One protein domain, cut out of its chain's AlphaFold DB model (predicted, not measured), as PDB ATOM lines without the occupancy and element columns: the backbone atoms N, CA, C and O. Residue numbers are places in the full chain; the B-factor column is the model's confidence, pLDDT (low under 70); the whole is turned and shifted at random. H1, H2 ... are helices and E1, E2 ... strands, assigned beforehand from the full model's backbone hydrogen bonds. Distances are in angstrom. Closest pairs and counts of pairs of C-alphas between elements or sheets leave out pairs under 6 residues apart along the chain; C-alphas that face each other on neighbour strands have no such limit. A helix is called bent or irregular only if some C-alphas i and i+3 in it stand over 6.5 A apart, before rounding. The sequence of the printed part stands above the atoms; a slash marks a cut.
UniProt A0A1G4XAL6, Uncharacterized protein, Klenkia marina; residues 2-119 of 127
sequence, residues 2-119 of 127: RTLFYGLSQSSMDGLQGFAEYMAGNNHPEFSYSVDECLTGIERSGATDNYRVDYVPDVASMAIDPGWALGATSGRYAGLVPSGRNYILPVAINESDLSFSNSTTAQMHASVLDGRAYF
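Overview. This is residues 2 to 119 of the 127 residues of an uncharacterized protein of Klenkia marina (UniProt A0A1G4XAL6). A four-strand sheet curls like part of a barrel, with helix H1 folded back on itself: arm H1a packs on strand E1, and H2 packs on arm H1b. The 118 printed residues run H1 H2 E1 E2 E3 E4, mixed in class; the sheet, in order E1 E2 E3 E4, is an antiparallel meander, each strand beside the one before. It is compact, radius of gyration of the C-alphas 14.3 A, spanning 40 by 31 by 25 A.

Along the chain. Find C-alpha 100 at (48.264, 111.866, 92.800); E3, residues 100 to 113, runs 36.5 A. E2 is residues 85 to 97, 34.2 A; E1 52 to 57; E4 116 to 118. H1, residues 2 to 26, starts at (31.394, 120.100, 110.372); assigned as one helix by its hydrogen bonds, it is bent, C-alphas 13 and 16 being 8.5 A apart, into H1a, 2 to 13, and H1b, 16 to 26. H2 is 35 to 44.

Arrangement. Look across hairpins E1-E2, E2-E3 and E3-E4: N 54 and O 94, 2.9 A, N 91 and O 106, 2.8 A, and N 113 and O 116, 2.9 A, are within hydrogen-bond range. H1a is on the sheet, closest C-alphas Ser 9 and Asp 54, 4.8 A; H1b only grazes it. H1b touches H2 at a steep tilt of 50 degrees, closest C-alphas Ala 20 and Cys 38, 5.0 A. Every O i to N i+4 pair is within range in H1b and H2, 7 of 8 in H1a.

Size, cuts and confidence. The printed part has no cut; the E1 to E2 link is long, 27 residues; residues 98 to 100 are under pLDDT 70.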
ATOM      1  N   ARG A   2      31.107 119.481 111.691       94.38
ATOM      2  CA  ARG A   2      31.394 120.100 110.372       94.38
ATOM      3  C   ARG A   2      32.527 121.134 110.418       94.38
ATOM      4  O   ARG A   2      33.484 121.009 109.672       94.38
ATOM      5  N   THR A   3      32.463 122.079 111.357       95.88
ATOM      6  CA  THR A   3      33.495 123.115 111.544       95.88
ATOM      7  C   THR A   3      34.880 122.553 111.879       95.88
ATOM      8  O   THR A   3      35.873 123.112 111.436       95.88
ATOM      9  N   LEU A   4      34.941 121.453 112.636       96.81
ATOM     10  CA  LEU A   4      36.193 120.823 113.065       96.81
ATOM     11  C   LEU A   4      36.935 120.202 111.863       96.81
ATOM     12  O   LEU A   4      38.106 120.484 111.642       96.81
ATOM     13  N   PHE A   5      36.240 119.412 111.039       97.12
ATOM     14  CA  PHE A   5      36.829 118.820 109.828       97.12
ATOM     15  C   PHE A   5      37.073 119.849 108.719       97.12
ATOM     16  O   PHE A   5      38.083 119.779 108.021       97.12
ATOM     17  N   TYR A   6      36.189 120.843 108.584       96.69
ATOM     18  CA  TYR A   6      36.401 121.931 107.635       96.69
ATOM     19  C   TYR A   6      37.677 122.712 107.960       96.69
ATOM     20  O   TYR A   6      38.480 122.956 107.066       96.69
ATOM     21  N   GLY A   7      37.903 123.054 109.233       97.44
ATOM     22  CA  GLY A   7      39.123 123.754 109.632       97.44
ATOM     23  C   GLY A   7      40.392 122.928 109.404       97.44
ATOM     24  O   GLY A   7      41.375 123.492 108.943       97.44
ATOM     25  N   LEU A   8      40.345 121.606 109.613       96.19
ATOM     26  CA  LEU A   8      41.454 120.703 109.277       96.19
ATOM     27  C   LEU A   8      41.757 120.696 107.770       96.19
ATOM     28  O   LEU A   8      42.910 120.690 107.356       96.19
ATOM     29  N   SER A   9      40.715 120.726 106.943       96.06
ATOM     30  CA  SER A   9      40.878 120.779 105.486       96.06
ATOM     31  C   SER A   9      41.520 122.101 105.058       96.06
ATOM     32  O   SER A   9      42.451 122.119 104.255       96.06
ATOM     33  N   GLN A  10      41.065 123.219 105.639       97.31
ATOM     34  CA  GLN A  10      41.634 124.540 105.367       97.31
ATOM     35  C   GLN A  10      43.082 124.660 105.839       97.31
ATOM     36  O   GLN A  10      43.890 125.221 105.109       97.31
ATOM     37  N   SER A  11      43.436 124.102 106.998       96.81
ATOM     38  CA  SER A  11      44.802 124.219 107.519       96.81
ATOM     39  C   SER A  11      45.844 123.505 106.655       96.81
ATOM     40  O   SER A  11      47.000 123.910 106.653       96.81
ATOM     41  N   SER A  12      45.449 122.508 105.851       93.69
ATOM     42  CA  SER A  12      46.348 121.905 104.853       93.69
ATOM     43  C   SER A  12      46.769 122.885 103.745       93.69
ATOM     44  O   SER A  12      47.818 122.713 103.128       93.69
ATOM     45  N   MET A  13      45.992 123.950 103.502       93.31
ATOM     46  CA  MET A  13      46.337 125.000 102.535       93.31
ATOM     47  C   MET A  13      47.483 125.895 103.019       93.31
ATOM     48  O   MET A  13      48.157 126.503 102.187       93.31
ATOM     49  N   ASP A  14      47.722 125.928 104.332       94.38
ATOM     50  CA  ASP A  14      48.752 126.739 104.988       94.38
ATOM     51  C   ASP A  14      50.113 126.012 105.074       94.38
ATOM     52  O   ASP A  14      51.046 126.499 105.712       94.38
ATOM     53  N   GLY A  15      50.244 124.847 104.423       93.44
ATOM     54  CA  GLY A  15      51.434 123.992 104.474       93.44
ATOM     55  C   GLY A  15      51.429 123.035 105.670       93.44
ATOM     56  O   GLY A  15      50.465 122.970 106.438       93.44
ATOM     57  N   LEU A  16      52.512 122.267 105.837       94.56
ATOM     58  CA  LEU A  16      52.567 121.229 106.875       94.56
ATOM     59  C   LEU A  16      52.499 121.811 108.289       94.56
ATOM     60  O   LEU A  16      51.866 121.222 109.165       94.56
ATOM     61  N   GLN A  17      53.095 122.987 108.501       96.81
ATOM     62  CA  GLN A  17      53.073 123.685 109.787       96.81
ATOM     63  C   GLN A  17      51.642 124.032 110.221       96.81
ATOM     64  O   GLN A  17      51.237 123.684 111.329       96.81
ATOM     65  N   GLY A  18      50.855 124.672 109.347       96.88
ATOM     66  CA  GLY A  18      49.469 125.031 109.662       96.88
ATOM     67  C   GLY A  18      48.602 123.795 109.907       96.88
ATOM     68  O   GLY A  18      47.783 123.765 110.831       96.88
ATOM     69  N   PHE A  19      48.838 122.728 109.141       95.56
ATOM     70  CA  PHE A  19      48.172 121.447 109.342       95.56
ATOM     71  C   PHE A  19      48.486 120.845 110.724       95.56
ATOM     72  O   PHE A  19      47.563 120.509 111.474       95.56
ATOM     73  N   ALA A  20      49.766 120.806 111.107       96.88
ATOM     74  CA  ALA A  20      50.231 120.317 112.403       96.88
ATOM     75  C   ALA A  20      49.681 121.139 113.581       96.88
ATOM     76  O   ALA A  20      49.217 120.570 114.573       96.88
ATOM     77  N   GLU A  21      49.674 122.470 113.468       98.00
ATOM     78  CA  GLU A  21      49.104 123.375 114.474       98.00
ATOM     79  C   GLU A  21      47.615 123.115 114.690       98.00
ATOM     80  O   GLU A  21      47.149 123.038 115.832       98.00
ATOM     81  N   TYR A  22      46.863 122.923 113.603       98.06
ATOM     82  CA  TYR A  22      45.438 122.637 113.697       98.06
ATOM     83  C   TYR A  22      45.172 121.282 114.355       98.06
ATOM     84  O   TYR A  22      44.284 121.190 115.207       98.06
ATOM     85  N   MET A  23      45.934 120.242 113.997       96.19
ATOM     86  CA  MET A  23      45.822 118.913 114.608       96.19
ATOM     87  C   MET A  23      46.124 118.965 116.109       96.19
ATOM     88  O   MET A  23      45.285 118.561 116.915       96.19
ATOM     89  N   ALA A  24      47.270 119.528 116.500       96.81
ATOM     90  CA  ALA A  24      47.673 119.643 117.900       96.81
ATOM     91  C   ALA A  24      46.670 120.472 118.722       96.81
ATOM     92  O   ALA A  24      46.270 120.072 119.815       96.81
ATOM     93  N   GLY A  25      46.201 121.601 118.179       97.69
ATOM     94  CA  GLY A  25      45.275 122.513 118.855       97.69
ATOM     95  C   GLY A  25      43.822 122.030 118.936       97.69
ATOM     96  O   GLY A  25      43.024 122.628 119.667       97.69
ATOM     97  N   ASN A  26      43.457 120.982 118.189       97.81
ATOM     98  CA  ASN A  26      42.099 120.427 118.157       97.81
ATOM     99  C   ASN A  26      42.017 118.942 118.517       97.81
ATOM    100  O   ASN A  26      40.933 118.361 118.460       97.81
ATOM    101  N   ASN A  27      43.119 118.340 118.940       97.06
ATOM    102  CA  ASN A  27      43.100 117.060 119.623       97.06
ATOM    103  C   ASN A  27      42.499 117.196 121.035       97.06
ATOM    104  O   ASN A  27      42.519 118.269 121.647       97.06
ATOM    105  N   HIS A  28      41.908 116.114 121.537       97.38
ATOM    106  CA  HIS A  28      41.269 116.097 122.851       97.38
ATOM    107  C   HIS A  28      42.277 116.440 123.971       97.38
ATOM    108  O   HIS A  28      43.413 115.981 123.902       97.38
ATOM    109  N   PRO A  29      41.910 117.175 125.041       96.62
ATOM    110  CA  PRO A  29      42.865 117.557 126.095       96.62
ATOM    111  C   PRO A  29      43.586 116.375 126.769       96.62
ATOM    112  O   PRO A  29      44.752 116.479 127.141       96.62
ATOM    113  N   GLU A  30      42.901 115.233 126.889       96.12
ATOM    114  CA  GLU A  30      43.460 113.978 127.427       96.12
ATOM    115  C   GLU A  30      44.309 113.191 126.408       96.12
ATOM    116  O   GLU A  30      44.971 112.222 126.770       96.12
ATOM    117  N   PHE A  31      44.309 113.611 125.142       95.12
ATOM    118  CA  PHE A  31      45.042 113.025 124.022       95.12
ATOM    119  C   PHE A  31      45.811 114.135 123.298       95.12
ATOM    120  O   PHE A  31      45.402 114.615 122.251       95.12
ATOM    121  N   SER A  32      46.901 114.617 123.887       92.88
ATOM    122  CA  SER A  32      47.599 115.814 123.403       92.88
ATOM    123  C   SER A  32      48.962 115.500 122.792       92.88
ATOM    124  O   SER A  32      49.755 114.728 123.322       92.88
ATOM    125  N   TYR A  33      49.263 116.146 121.675       93.19
ATOM    126  CA  TYR A  33      50.586 116.128 121.060       93.19
ATOM    127  C   TYR A  33      51.049 117.563 120.863       93.19
ATOM    128  O   TYR A  33      50.222 118.464 120.702       93.19
ATOM    129  N   SER A  34      52.359 117.788 120.905       95.75
ATOM    130  CA  SER A  34      52.913 119.078 120.510       95.75
ATOM    131  C   SER A  34      52.775 119.286 119.000       95.75
ATOM    132  O   SER A  34      52.614 118.337 118.229       95.75
ATOM    133  N   VAL A  35      52.871 120.545 118.573       96.94
ATOM    134  CA  VAL A  35      52.937 120.888 117.146       96.94
ATOM    135  C   VAL A  35      54.122 120.181 116.483       96.94
ATOM    136  O   VAL A  35      53.944 119.585 115.429       96.94
ATOM    137  N   ASP A  36      55.287 120.157 117.139       96.06
ATOM    138  CA  ASP A  36      56.491 119.485 116.631       96.06
ATOM    139  C   ASP A  36      56.301 117.969 116.471       96.06
ATOM    140  O   ASP A  36      56.779 117.392 115.494       96.06
ATOM    141  N   GLU A  37      55.597 117.314 117.407       94.19
ATOM    142  CA  GLU A  37      55.242 115.894 117.288       94.19
ATOM    143  C   GLU A  37      54.381 115.682 116.034       94.19
ATOM    144  O   GLU A  37      54.697 114.824 115.211       94.19
ATOM    145  N   CYS A  38      53.345 116.504 115.839       95.19
ATOM    146  CA  CYS A  38      52.471 116.410 114.668       95.19
ATOM    147  C   CYS A  38      53.204 116.694 113.361       95.19
ATOM    148  O   CYS A  38      53.092 115.896 112.434       95.19
ATOM    149  N   LEU A  39      54.008 117.754 113.300       95.31
ATOM    150  CA  LEU A  39      54.794 118.089 112.119       95.31
ATOM    151  C   LEU A  39      55.746 116.948 111.752       95.31
ATOM    152  O   LEU A  39      55.727 116.477 110.620       95.31
ATOM    153  N   THR A  40      56.496 116.432 112.730       93.69
ATOM    154  CA  THR A  40      57.417 115.305 112.517       93.69
ATOM    155  C   THR A  40      56.679 114.064 112.008       93.69
ATOM    156  O   THR A  40      57.184 113.358 111.136       93.69
ATOM    157  N   GLY A  41      55.494 113.765 112.552       90.81
ATOM    158  CA  GLY A  41      54.663 112.650 112.096       90.81
ATOM    159  C   GLY A  41      54.209 112.812 110.644       90.81
ATOM    160  O   GLY A  41      54.309 111.869 109.862       90.81
ATOM    161  N   ILE A  42      53.779 114.019 110.269       91.19
ATOM    162  CA  ILE A  42      53.345 114.338 108.904       91.19
ATOM    163  C   ILE A  42      54.524 114.267 107.920       91.19
ATOM    164  O   ILE A  42      54.403 113.655 106.867       91.19
ATOM    165  N   GLU A  43      55.691 114.813 108.262       91.50
ATOM    166  CA  GLU A  43      56.884 114.735 107.404       91.50
ATOM    167  C   GLU A  43      57.349 113.286 107.189       91.50
ATOM    168  O   GLU A  43      57.766 112.910 106.091       91.50
ATOM    169  N   ARG A  44      57.240 112.430 108.216       89.50
ATOM    170  CA  ARG A  44      57.598 111.005 108.123       89.50
ATOM    171  C   ARG A  44      56.687 110.198 107.206       89.50
ATOM    172  O   ARG A  44      57.154 109.198 106.662       89.50
ATOM    173  N   SER A  45      55.438 110.618 107.006       85.81
ATOM    174  CA  SER A  45      54.544 109.977 106.032       85.81
ATOM    175  C   SER A  45      54.941 110.283 104.580       85.81
ATOM    176  O   SER A  45      54.430 109.658 103.653       85.81
ATOM    177  N   GLY A  46      55.882 111.215 104.376       87.62
ATOM    178  CA  GLY A  46      56.323 111.682 103.065       87.62
ATOM    179  C   GLY A  46      55.506 112.856 102.526       87.62
ATOM    180  O   GLY A  46      55.714 113.251 101.379       87.62
ATOM    181  N   ALA A  47      54.596 113.421 103.325       88.19
ATOM    182  CA  ALA A  47      53.874 114.627 102.952       88.19
ATOM    183  C   ALA A  47      54.838 115.812 102.764       88.19
ATOM    184  O   ALA A  47      55.875 115.920 103.419       88.19
ATOM    185  N   THR A  48      54.478 116.717 101.857       90.19
ATOM    186  CA  THR A  48      55.216 117.960 101.586       90.19
ATOM    187  C   THR A  48      54.313 119.160 101.847       90.19
ATOM    188  O   THR A  48      53.105 119.001 101.990       90.19
ATOM    189  N   ASP A  49      54.848 120.381 101.805       90.88
ATOM    190  CA  ASP A  49      54.033 121.604 101.915       90.88
ATOM    191  C   ASP A  49      52.973 121.765 100.812       90.88
ATOM    192  O   ASP A  49      52.119 122.651 100.902       90.88
ATOM    193  N   ASN A  50      52.985 120.912  99.783       89.81
ATOM    194  CA  ASN A  50      51.946 120.846  98.758       89.81
ATOM    195  C   ASN A  50      50.837 119.830  99.068       89.81
ATOM    196  O   ASN A  50      49.878 119.756  98.305       89.81
ATOM    197  N   TYR A  51      50.943 119.064 100.158       89.81
ATOM    198  CA  TYR A  51      49.904 118.131 100.586       89.81
ATOM    199  C   TYR A  51      48.607 118.883 100.871       89.81
ATOM    200  O   TYR A  51      48.581 119.832 101.660       89.81
ATOM    201  N   ARG A  52      47.526 118.464 100.220       91.69
ATOM    202  CA  ARG A  52      46.180 119.000 100.423       91.69
ATOM    203  C   ARG A  52      45.228 117.865 100.716       91.69
ATOM    204  O   ARG A  52      45.270 116.827 100.058       91.69
ATOM    205  N   VAL A  53      44.330 118.098 101.662       92.19
ATOM    206  CA  VAL A  53      43.321 117.117 102.041       92.19
ATOM    207  C   VAL A  53      41.991 117.794 102.333       92.19
ATOM    208  O   VAL A  53      41.929 118.823 103.002       92.19
ATOM    209  N   ASP A  54      40.921 117.203 101.815       95.00
ATOM    210  CA  ASP A  54      39.546 117.600 102.091       95.00
ATOM    211  C   ASP A  54      38.840 116.500 102.886       95.00
ATOM    212  O   ASP A  54      38.677 115.373 102.412       95.00
ATOM    213  N   TYR A  55      38.429 116.844 104.106       95.25
ATOM    214  CA  TYR A  55      37.658 115.989 104.995       95.25
ATOM    215  C   TYR A  55      36.194 116.423 105.000       95.25
ATOM    216  O   TYR A  55      35.819 117.442 105.591       95.25
ATOM    217  N   VAL A  56      35.329 115.585 104.430       96.62
ATOM    218  CA  VAL A  56      33.886 115.828 104.350       96.62
ATOM    219  C   VAL A  56      33.151 114.861 105.287       96.62
ATOM    220  O   VAL A  56      32.891 113.714 104.911       96.62
ATOM    221  N   PRO A  57      32.804 115.281 106.521       97.38
ATOM    222  CA  PRO A  57      32.107 114.417 107.466       97.38
ATOM    223  C   PRO A  57      30.616 114.293 107.133       97.38
ATOM    224  O   PRO A  57      29.899 115.298 107.010       97.38
ATOM    225  N   ASP A  58      30.110 113.060 107.115       97.75
ATOM    226  CA  ASP A  58      28.675 112.796 107.092       97.75
ATOM    227  C   ASP A  58      28.087 112.876 108.507       97.75
ATOM    228  O   ASP A  58      27.884 111.889 109.214       97.75
ATOM    229  N   VAL A  59      27.795 114.106 108.927       95.94
ATOM    230  CA  VAL A  59      27.205 114.380 110.244       95.94
ATOM    231  C   VAL A  59      25.764 113.865 110.362       95.94
ATOM    232  O   VAL A  59      25.286 113.696 111.481       95.94
ATOM    233  N   ALA A  60      25.066 113.602 109.252       96.88
ATOM    234  CA  ALA A  60      23.718 113.031 109.311       96.88
ATOM    235  C   ALA A  60      23.749 111.554 109.736       96.88
ATOM    236  O   ALA A  60      22.833 111.104 110.421       96.88
ATOM    237  N   SER A  61      24.825 110.841 109.396       97.00
ATOM    238  CA  SER A  61      25.060 109.442 109.776       97.00
ATOM    239  C   SER A  61      25.879 109.276 111.065       97.00
ATOM    240  O   SER A  61      26.259 108.161 111.416       97.00
ATOM    241  N   MET A  62      26.176 110.368 111.777       96.81
ATOM    242  CA  MET A  62      26.955 110.345 113.017       96.81
ATOM    243  C   MET A  62      26.193 109.635 114.148       96.81
ATOM    244  O   MET A  62      25.045 109.968 114.441       96.81
ATOM    245  N   ALA A  63      26.864 108.715 114.842       98.06
ATOM    246  CA  ALA A  63      26.314 107.956 115.962       98.06
ATOM    247  C   ALA A  63      27.113 108.194 117.252       98.06
ATOM    248  O   ALA A  63      28.312 108.456 117.205       98.06
ATOM    249  N   ILE A  64      26.447 108.116 118.410       97.50
ATOM    250  CA  ILE A  64      27.115 108.158 119.723       97.50
ATOM    251  C   ILE A  64      27.801 106.809 119.964       97.50
ATOM    252  O   ILE A  64      27.176 105.770 119.762       97.50
ATOM    253  N   ASP A  65      29.040 106.833 120.455       96.56
ATOM    254  CA  ASP A  65      29.835 105.643 120.782       96.56
ATOM    255  C   ASP A  65      30.312 105.705 122.252       96.56
ATOM    256  O   ASP A  65      31.442 106.102 122.545       96.56
ATOM    257  N   PRO A  66      29.429 105.407 123.226       86.56
ATOM    258  CA  PRO A  66      29.629 105.761 124.634       86.56
ATOM    259  C   PRO A  66      30.683 104.911 125.363       86.56
ATOM    260  O   PRO A  66      31.004 105.209 126.510       86.56
ATOM    261  N   GLY A  67      31.199 103.858 124.728       87.75
ATOM    262  CA  GLY A  67      32.224 102.973 125.286       87.75
ATOM    263  C   GLY A  67      33.533 102.994 124.508       87.75
ATOM    264  O   GLY A  67      34.395 102.156 124.767       87.75
ATOM    265  N   TRP A  68      33.672 103.900 123.537       95.19
ATOM    266  CA  TRP A  68      34.872 103.951 122.723       95.19
ATOM    267  C   TRP A  68      36.106 104.295 123.557       95.19
ATOM    268  O   TRP A  68      36.097 105.224 124.369       95.19
ATOM    269  N   ALA A  69      37.173 103.542 123.311       95.12
ATOM    270  CA  ALA A  69      38.489 103.738 123.887       95.12
ATOM    271  C   ALA A  69      39.528 103.749 122.768       95.12
ATOM    272  O   ALA A  69      39.357 103.099 121.732       95.12
ATOM    273  N   LEU A  70      40.632 104.452 122.995       92.81
ATOM    274  CA  LEU A  70      41.730 104.515 122.045       92.81
ATOM    275  C   LEU A  70      42.376 103.137 121.882       92.81
ATOM    276  O   LEU A  70      42.633 102.422 122.856       92.81
ATOM    277  N   GLY A  71      42.634 102.768 120.628       89.69
ATOM    278  CA  GLY A  71      43.172 101.461 120.271       89.69
ATOM    279  C   GLY A  71      44.577 101.215 120.825       89.69
ATOM    280  O   GLY A  71      45.298 102.132 121.215       89.69
ATOM    281  N   ALA A  72      45.003  99.949 120.807       86.69
ATOM    282  CA  ALA A  72      46.326  99.542 121.292       86.69
ATOM    283  C   ALA A  72      47.495 100.216 120.543       86.69
ATOM    284  O   ALA A  72      48.601 100.297 121.069       86.69
ATOM    285  N   THR A  73      47.253 100.715 119.330       84.19
ATOM    286  CA  THR A  73      48.241 101.405 118.494       84.19
ATOM    287  C   THR A  73      48.389 102.895 118.821       84.19
ATOM    288  O   THR A  73      49.295 103.534 118.302       84.19
ATOM    289  N   SER A  74      47.576 103.465 119.718       86.50
ATOM    290  CA  SER A  74      47.623 104.893 120.089       86.50
ATOM    291  C   SER A  74      48.778 105.267 121.042       86.50
ATOM    292  O   SER A  74      48.718 106.284 121.737       86.50
ATOM    293  N   GLY A  75      49.841 104.457 121.107       85.62
ATOM    294  CA  GLY A  75      51.048 104.727 121.895       85.62
ATOM    295  C   GLY A  75      50.767 104.987 123.377       85.62
ATOM    296  O   GLY A  75      50.122 104.181 124.047       85.62
ATOM    297  N   ARG A  76      51.233 106.137 123.893       89.38
ATOM    298  CA  ARG A  76      51.068 106.542 125.307       89.38
ATOM    299  C   ARG A  76      49.609 106.727 125.748       89.38
ATOM    300  O   ARG A  76      49.359 106.875 126.938       89.38
ATOM    301  N   TYR A  77      48.672 106.703 124.802       92.88
ATOM    302  CA  TYR A  77      47.239 106.871 125.033       92.88
ATOM    303  C   TYR A  77      46.425 105.593 124.810       92.88
ATOM    304  O   TYR A  77      45.196 105.640 124.833       92.88
ATOM    305  N   ALA A  78      47.079 104.454 124.574       91.94
ATOM    306  CA  ALA A  78      46.392 103.182 124.392       91.94
ATOM    307  C   ALA A  78      45.453 102.874 125.577       91.94
ATOM    308  O   ALA A  78      45.849 102.954 126.739       91.94
ATOM    309  N   GLY A  79      44.202 102.517 125.276       93.38
ATOM    310  CA  GLY A  79      43.176 102.198 126.271       93.38
ATOM    311  C   GLY A  79      42.537 103.404 126.967       93.38
ATOM    312  O   GLY A  79      41.663 103.205 127.810       93.38
ATOM    313  N   LEU A  80      42.925 104.640 126.630       94.31
ATOM    314  CA  LEU A  80      42.265 105.839 127.144       94.31
ATOM    315  C   LEU A  80      40.787 105.839 126.735       94.31
ATOM    316  O   LEU A  80      40.476 105.711 125.553       94.31
ATOM    317  N   VAL A  81      39.892 106.035 127.703       95.56
ATOM    318  CA  VAL A  81      38.470 106.327 127.469       95.56
ATOM    319  C   VAL A  81      38.294 107.839 127.616       95.56
ATOM    320  O   VAL A  81      38.348 108.328 128.745       95.56
ATOM    321  N   PRO A  82      38.133 108.598 126.518       93.81
ATOM    322  CA  PRO A  82      38.066 110.053 126.592       93.81
ATOM    323  C   PRO A  82      36.814 110.520 127.324       93.81
ATOM    324  O   PRO A  82      35.725 109.970 127.127       93.81
ATOM    325  N   SER A  83      36.958 111.584 128.109       95.44
ATOM    326  CA  SER A  83      35.822 112.325 128.639       95.44
ATOM    327  C   SER A  83      35.009 113.010 127.529       95.44
ATOM    328  O   SER A  83      35.408 113.117 126.365       95.44
ATOM    329  N   GLY A  84      33.810 113.460 127.901       95.12
ATOM    330  CA  GLY A  84      32.848 114.033 126.966       95.12
ATOM    331  C   GLY A  84      31.983 112.973 126.288       95.12
ATOM    332  O   GLY A  84      31.806 111.857 126.777       95.12
ATOM    333  N   ARG A  85      31.359 113.360 125.177       97.25
ATOM    334  CA  ARG A  85      30.505 112.481 124.380       97.25
ATOM    335  C   ARG A  85      31.225 112.103 123.097       97.25
ATOM    336  O   ARG A  85      31.382 112.943 122.214       97.25
ATOM    337  N   ASN A  86      31.599 110.835 123.000       97.31
ATOM    338  CA  ASN A  86      32.259 110.280 121.827       97.31
ATOM    339  C   ASN A  86      31.243 109.961 120.727       97.31
ATOM    340  O   ASN A  86      30.138 109.473 120.985       97.31
ATOM    341  N   TYR A  87      31.642 110.250 119.497       97.81
ATOM    342  CA  TYR A  87      30.889 109.994 118.284       97.81
ATOM    343  C   TYR A  87      31.762 109.256 117.281       97.81
ATOM    344  O   TYR A  87      32.957 109.529 117.184       97.81
ATOM    345  N   ILE A  88      31.134 108.389 116.495       97.81
ATOM    346  CA  ILE A  88      31.706 107.797 115.289       97.81
ATOM    347  C   ILE A  88      30.932 108.321 114.079       97.81
ATOM    348  O   ILE A  88      29.701 108.432 114.117       97.81
ATOM    349  N   LEU A  89      31.641 108.701 113.019       97.81
ATOM    350  CA  LEU A  89      31.019 109.151 111.777       97.81
ATOM    351  C   LEU A  89      31.834 108.762 110.538       97.81
ATOM    352  O   LEU A  89      33.069 108.773 110.595       97.81
ATOM    353  N   PRO A  90      31.165 108.489 109.402       98.00
ATOM    354  CA  PRO A  90      31.833 108.372 108.117       98.00
ATOM    355  C   PRO A  90      32.400 109.726 107.689       98.00
ATOM    356  O   PRO A  90      31.725 110.759 107.775       98.00
ATOM    357  N   VAL A  91      33.624 109.718 107.179       97.94
ATOM    358  CA  VAL A  91      34.295 110.893 106.626       97.94
ATOM    359  C   VAL A  91      34.863 110.514 105.270       97.94
ATOM    360  O   VAL A  91      35.667 109.586 105.170       97.94
ATOM    361  N   ALA A  92      34.428 111.215 104.224       96.75
ATOM    362  CA  ALA A  92      35.086 111.139 102.929       96.75
ATOM    363  C   ALA A  92      36.373 111.967 102.996       96.75
ATOM    364  O   ALA A  92      36.351 113.104 103.468       96.75
ATOM    365  N   ILE A  93      37.477 111.374 102.559       95.00
ATOM    366  CA  ILE A  93      38.815 111.955 102.606       95.00
ATOM    367  C   ILE A  93      39.321 111.992 101.173       95.00
ATOM    368  O   ILE A  93      39.481 110.942 100.545       95.00
ATOM    369  N   ASN A  94      39.542 113.197 100.660       93.44
ATOM    370  CA  ASN A  94      40.121 113.408  99.343       93.44
ATOM    371  C   ASN A  94      41.499 114.021  99.521       93.44
ATOM    372  O   ASN A  94      41.621 115.178  99.915       93.44
ATOM    373  N   GLU A  95      42.526 113.236  99.243       88.69
ATOM    374  CA  GLU A  95      43.912 113.673  99.323       88.69
ATOM    375  C   GLU A  95      44.394 114.037  97.928       88.69
ATOM    376  O   GLU A  95      44.081 113.364  96.939       88.69
ATOM    377  N   SER A  96      45.175 115.101  97.842       81.62
ATOM    378  CA  SER A  96      45.879 115.473  96.627       81.62
ATOM    379  C   SER A  96      47.288 115.922  96.973       81.62
ATOM    380  O   SER A  96      47.488 116.820  97.791       81.62
ATOM    381  N   ASP A  97      48.250 115.290  96.321       71.06
ATOM    382  CA  ASP A  97      49.598 115.816  96.147       71.06
ATOM    383  C   ASP A  97      49.774 116.153  94.656       71.06
ATOM    384  O   ASP A  97      48.995 115.704  93.811       71.06
ATOM    385  N   LEU A  98      50.803 116.918  94.294       56.00
ATOM    386  CA  LEU A  98      51.090 117.356  92.920       56.00
ATOM    387  C   LEU A  98      51.203 116.201  91.901       56.00
ATOM    388  O   LEU A  98      51.246 116.451  90.697       56.00
ATOM    389  N   SER A  99      51.252 114.948  92.365       56.66
ATOM    390  CA  SER A  99      51.410 113.737  91.557       56.66
ATOM    391  C   SER A  99      50.244 112.739  91.622       56.66
ATOM    392  O   SER A  99      50.182 111.839  90.782       56.66
ATOM    393  N   PHE A 100      49.311 112.868  92.573       62.91
ATOM    394  CA  PHE A 100      48.264 111.866  92.800       62.91
ATOM    395  C   PHE A 100      47.048 112.457  93.514       62.91
ATOM    396  O   PHE A 100      47.184 113.315  94.383       62.91
ATOM    397  N   SER A 101      45.860 111.955  93.172       73.50
ATOM    398  CA  SER A 101      44.640 112.183  93.943       73.50
ATOM    399  C   SER A 101      44.091 110.844  94.421       73.50
ATOM    400  O   SER A 101      43.886 109.935  93.614       73.50
ATOM    401  N   ASN A 102      43.859 110.740  95.727       81.38
ATOM    402  CA  ASN A 102      43.216 109.600  96.363       81.38
ATOM    403  C   ASN A 102      41.856 110.010  96.908       81.38
ATOM    404  O   ASN A 102      41.708 111.112  97.434       81.38
ATOM    405  N   SER A 103      40.892 109.098  96.870       87.50
ATOM    406  CA  SER A 103      39.628 109.274  97.573       87.50
ATOM    407  C   SER A 103      39.300 108.008  98.343       87.50
ATOM    408  O   SER A 103      39.294 106.909  97.789       87.50
ATOM    409  N   THR A 104      39.033 108.164  99.634       93.69
ATOM    410  CA  THR A 104      38.622 107.072 100.514       93.69
ATOM    411  C   THR A 104      37.516 107.532 101.456       93.69
ATOM    412  O   THR A 104      37.237 108.721 101.601       93.69
ATOM    413  N   THR A 105      36.843 106.584 102.097       94.88
ATOM    414  CA  THR A 105      35.926 106.864 103.202       94.88
ATOM    415  C   THR A 105      36.386 106.083 104.418       94.88
ATOM    416  O   THR A 105      36.565 104.868 104.347       94.88
ATOM    417  N   ALA A 106      36.547 106.779 105.539       94.69
ATOM    418  CA  ALA A 106      36.939 106.189 106.809       94.69
ATOM    419  C   ALA A 106      35.876 106.449 107.879       94.69
ATOM    420  O   ALA A 106      35.188 107.469 107.859       94.69
ATOM    421  N   GLN A 107      35.756 105.526 108.831       96.44
ATOM    422  CA  GLN A 107      35.061 105.804 110.085       96.44
ATOM    423  C   GLN A 107      36.034 106.523 111.010       96.44
ATOM    424  O   GLN A 107      37.129 106.020 111.259       96.44
ATOM    425  N   MET A 108      35.645 107.694 111.501       96.44
ATOM    426  CA  MET A 108      36.473 108.492 112.398       96.44
ATOM    427  C   MET A 108      35.759 108.716 113.720       96.44
ATOM    428  O   MET A 108      34.535 108.851 113.764       96.44
ATOM    429  N   HIS A 109      36.537 108.788 114.793       96.56
ATOM    430  CA  HIS A 109      36.041 109.128 116.117       96.56
ATOM    431  C   HIS A 109      36.333 110.590 116.442       96.56
ATOM    432  O   HIS A 109      37.402 111.115 116.130       96.56
ATOM    433  N   ALA A 110      35.373 111.248 117.084       97.00
ATOM    434  CA  ALA A 110      35.516 112.603 117.596       97.00
ATOM    435  C   ALA A 110      34.723 112.758 118.898       97.00
ATOM    436  O   ALA A 110      33.647 112.177 119.047       97.00
ATOM    437  N   SER A 111      35.225 113.561 119.833       97.25
ATOM    438  CA  SER A 111      34.541 113.825 121.106       97.25
ATOM    439  C   SER A 111      33.957 115.228 121.129       97.25
ATOM    440  O   SER A 111      34.514 116.152 120.538       97.25
ATOM    441  N   VAL A 112      32.828 115.395 121.812       97.31
ATOM    442  CA  VAL A 112      32.328 116.702 122.237       97.31
ATOM    443  C   VAL A 112      32.464 116.813 123.751       97.31
ATOM    444  O   VAL A 112      31.758 116.125 124.490       97.31
ATOM    445  N   LEU A 113      33.323 117.724 124.201       97.25
ATOM    446  CA  LEU A 113      33.544 118.067 125.606       97.25
ATOM    447  C   LEU A 113      33.248 119.561 125.791       97.25
ATOM    448  O   LEU A 113      33.767 120.397 125.053       97.25
ATOM    449  N   ASP A 114      32.348 119.884 126.724       96.25
ATOM    450  CA  ASP A 114      31.907 121.255 127.035       96.25
ATOM    451  C   ASP A 114      31.485 122.082 125.806       96.25
ATOM    452  O   ASP A 114      31.765 123.271 125.676       96.25
ATOM    453  N   GLY A 115      30.801 121.430 124.860       95.75
ATOM    454  CA  GLY A 115      30.308 122.059 123.630       95.75
ATOM    455  C   GLY A 115      31.362 122.245 122.533       95.75
ATOM    456  O   GLY A 115      31.003 122.644 121.423       95.75
ATOM    457  N   ARG A 116      32.633 121.904 122.784       97.31
ATOM    458  CA  ARG A 116      33.702 121.902 121.780       97.31
ATOM    459  C   ARG A 116      33.967 120.492 121.258       97.31
ATOM    460  O   ARG A 116      33.951 119.524 122.008       97.31
ATOM    461  N   ALA A 117      34.191 120.395 119.951       97.50
ATOM    462  CA  ALA A 117      34.526 119.159 119.257       97.50
ATOM    463  C   ALA A 117      36.050 118.957 119.196       97.50
ATOM    464  O   ALA A 117      36.767 119.930 118.960       97.50
ATOM    465  N   TYR A 118      36.508 117.713 119.338       98.12
ATOM    466  CA  TYR A 118      37.922 117.343 119.346       98.12
ATOM    467  C   TYR A 118      38.201 116.079 118.535       98.12
ATOM    468  O   TYR A 118      37.348 115.194 118.427       98.12
ATOM    469  N   PHE A 119      39.419 116.003 118.016       97.31
ATOM    470  CA  PHE A 119      39.983 114.850 117.329       97.31
ATOM    471  C   PHE A 119      40.774 113.923 118.253       97.31
ATOM    472  O   PHE A 119      41.038 114.233 119.418       97.31
TER     473      PHE A 119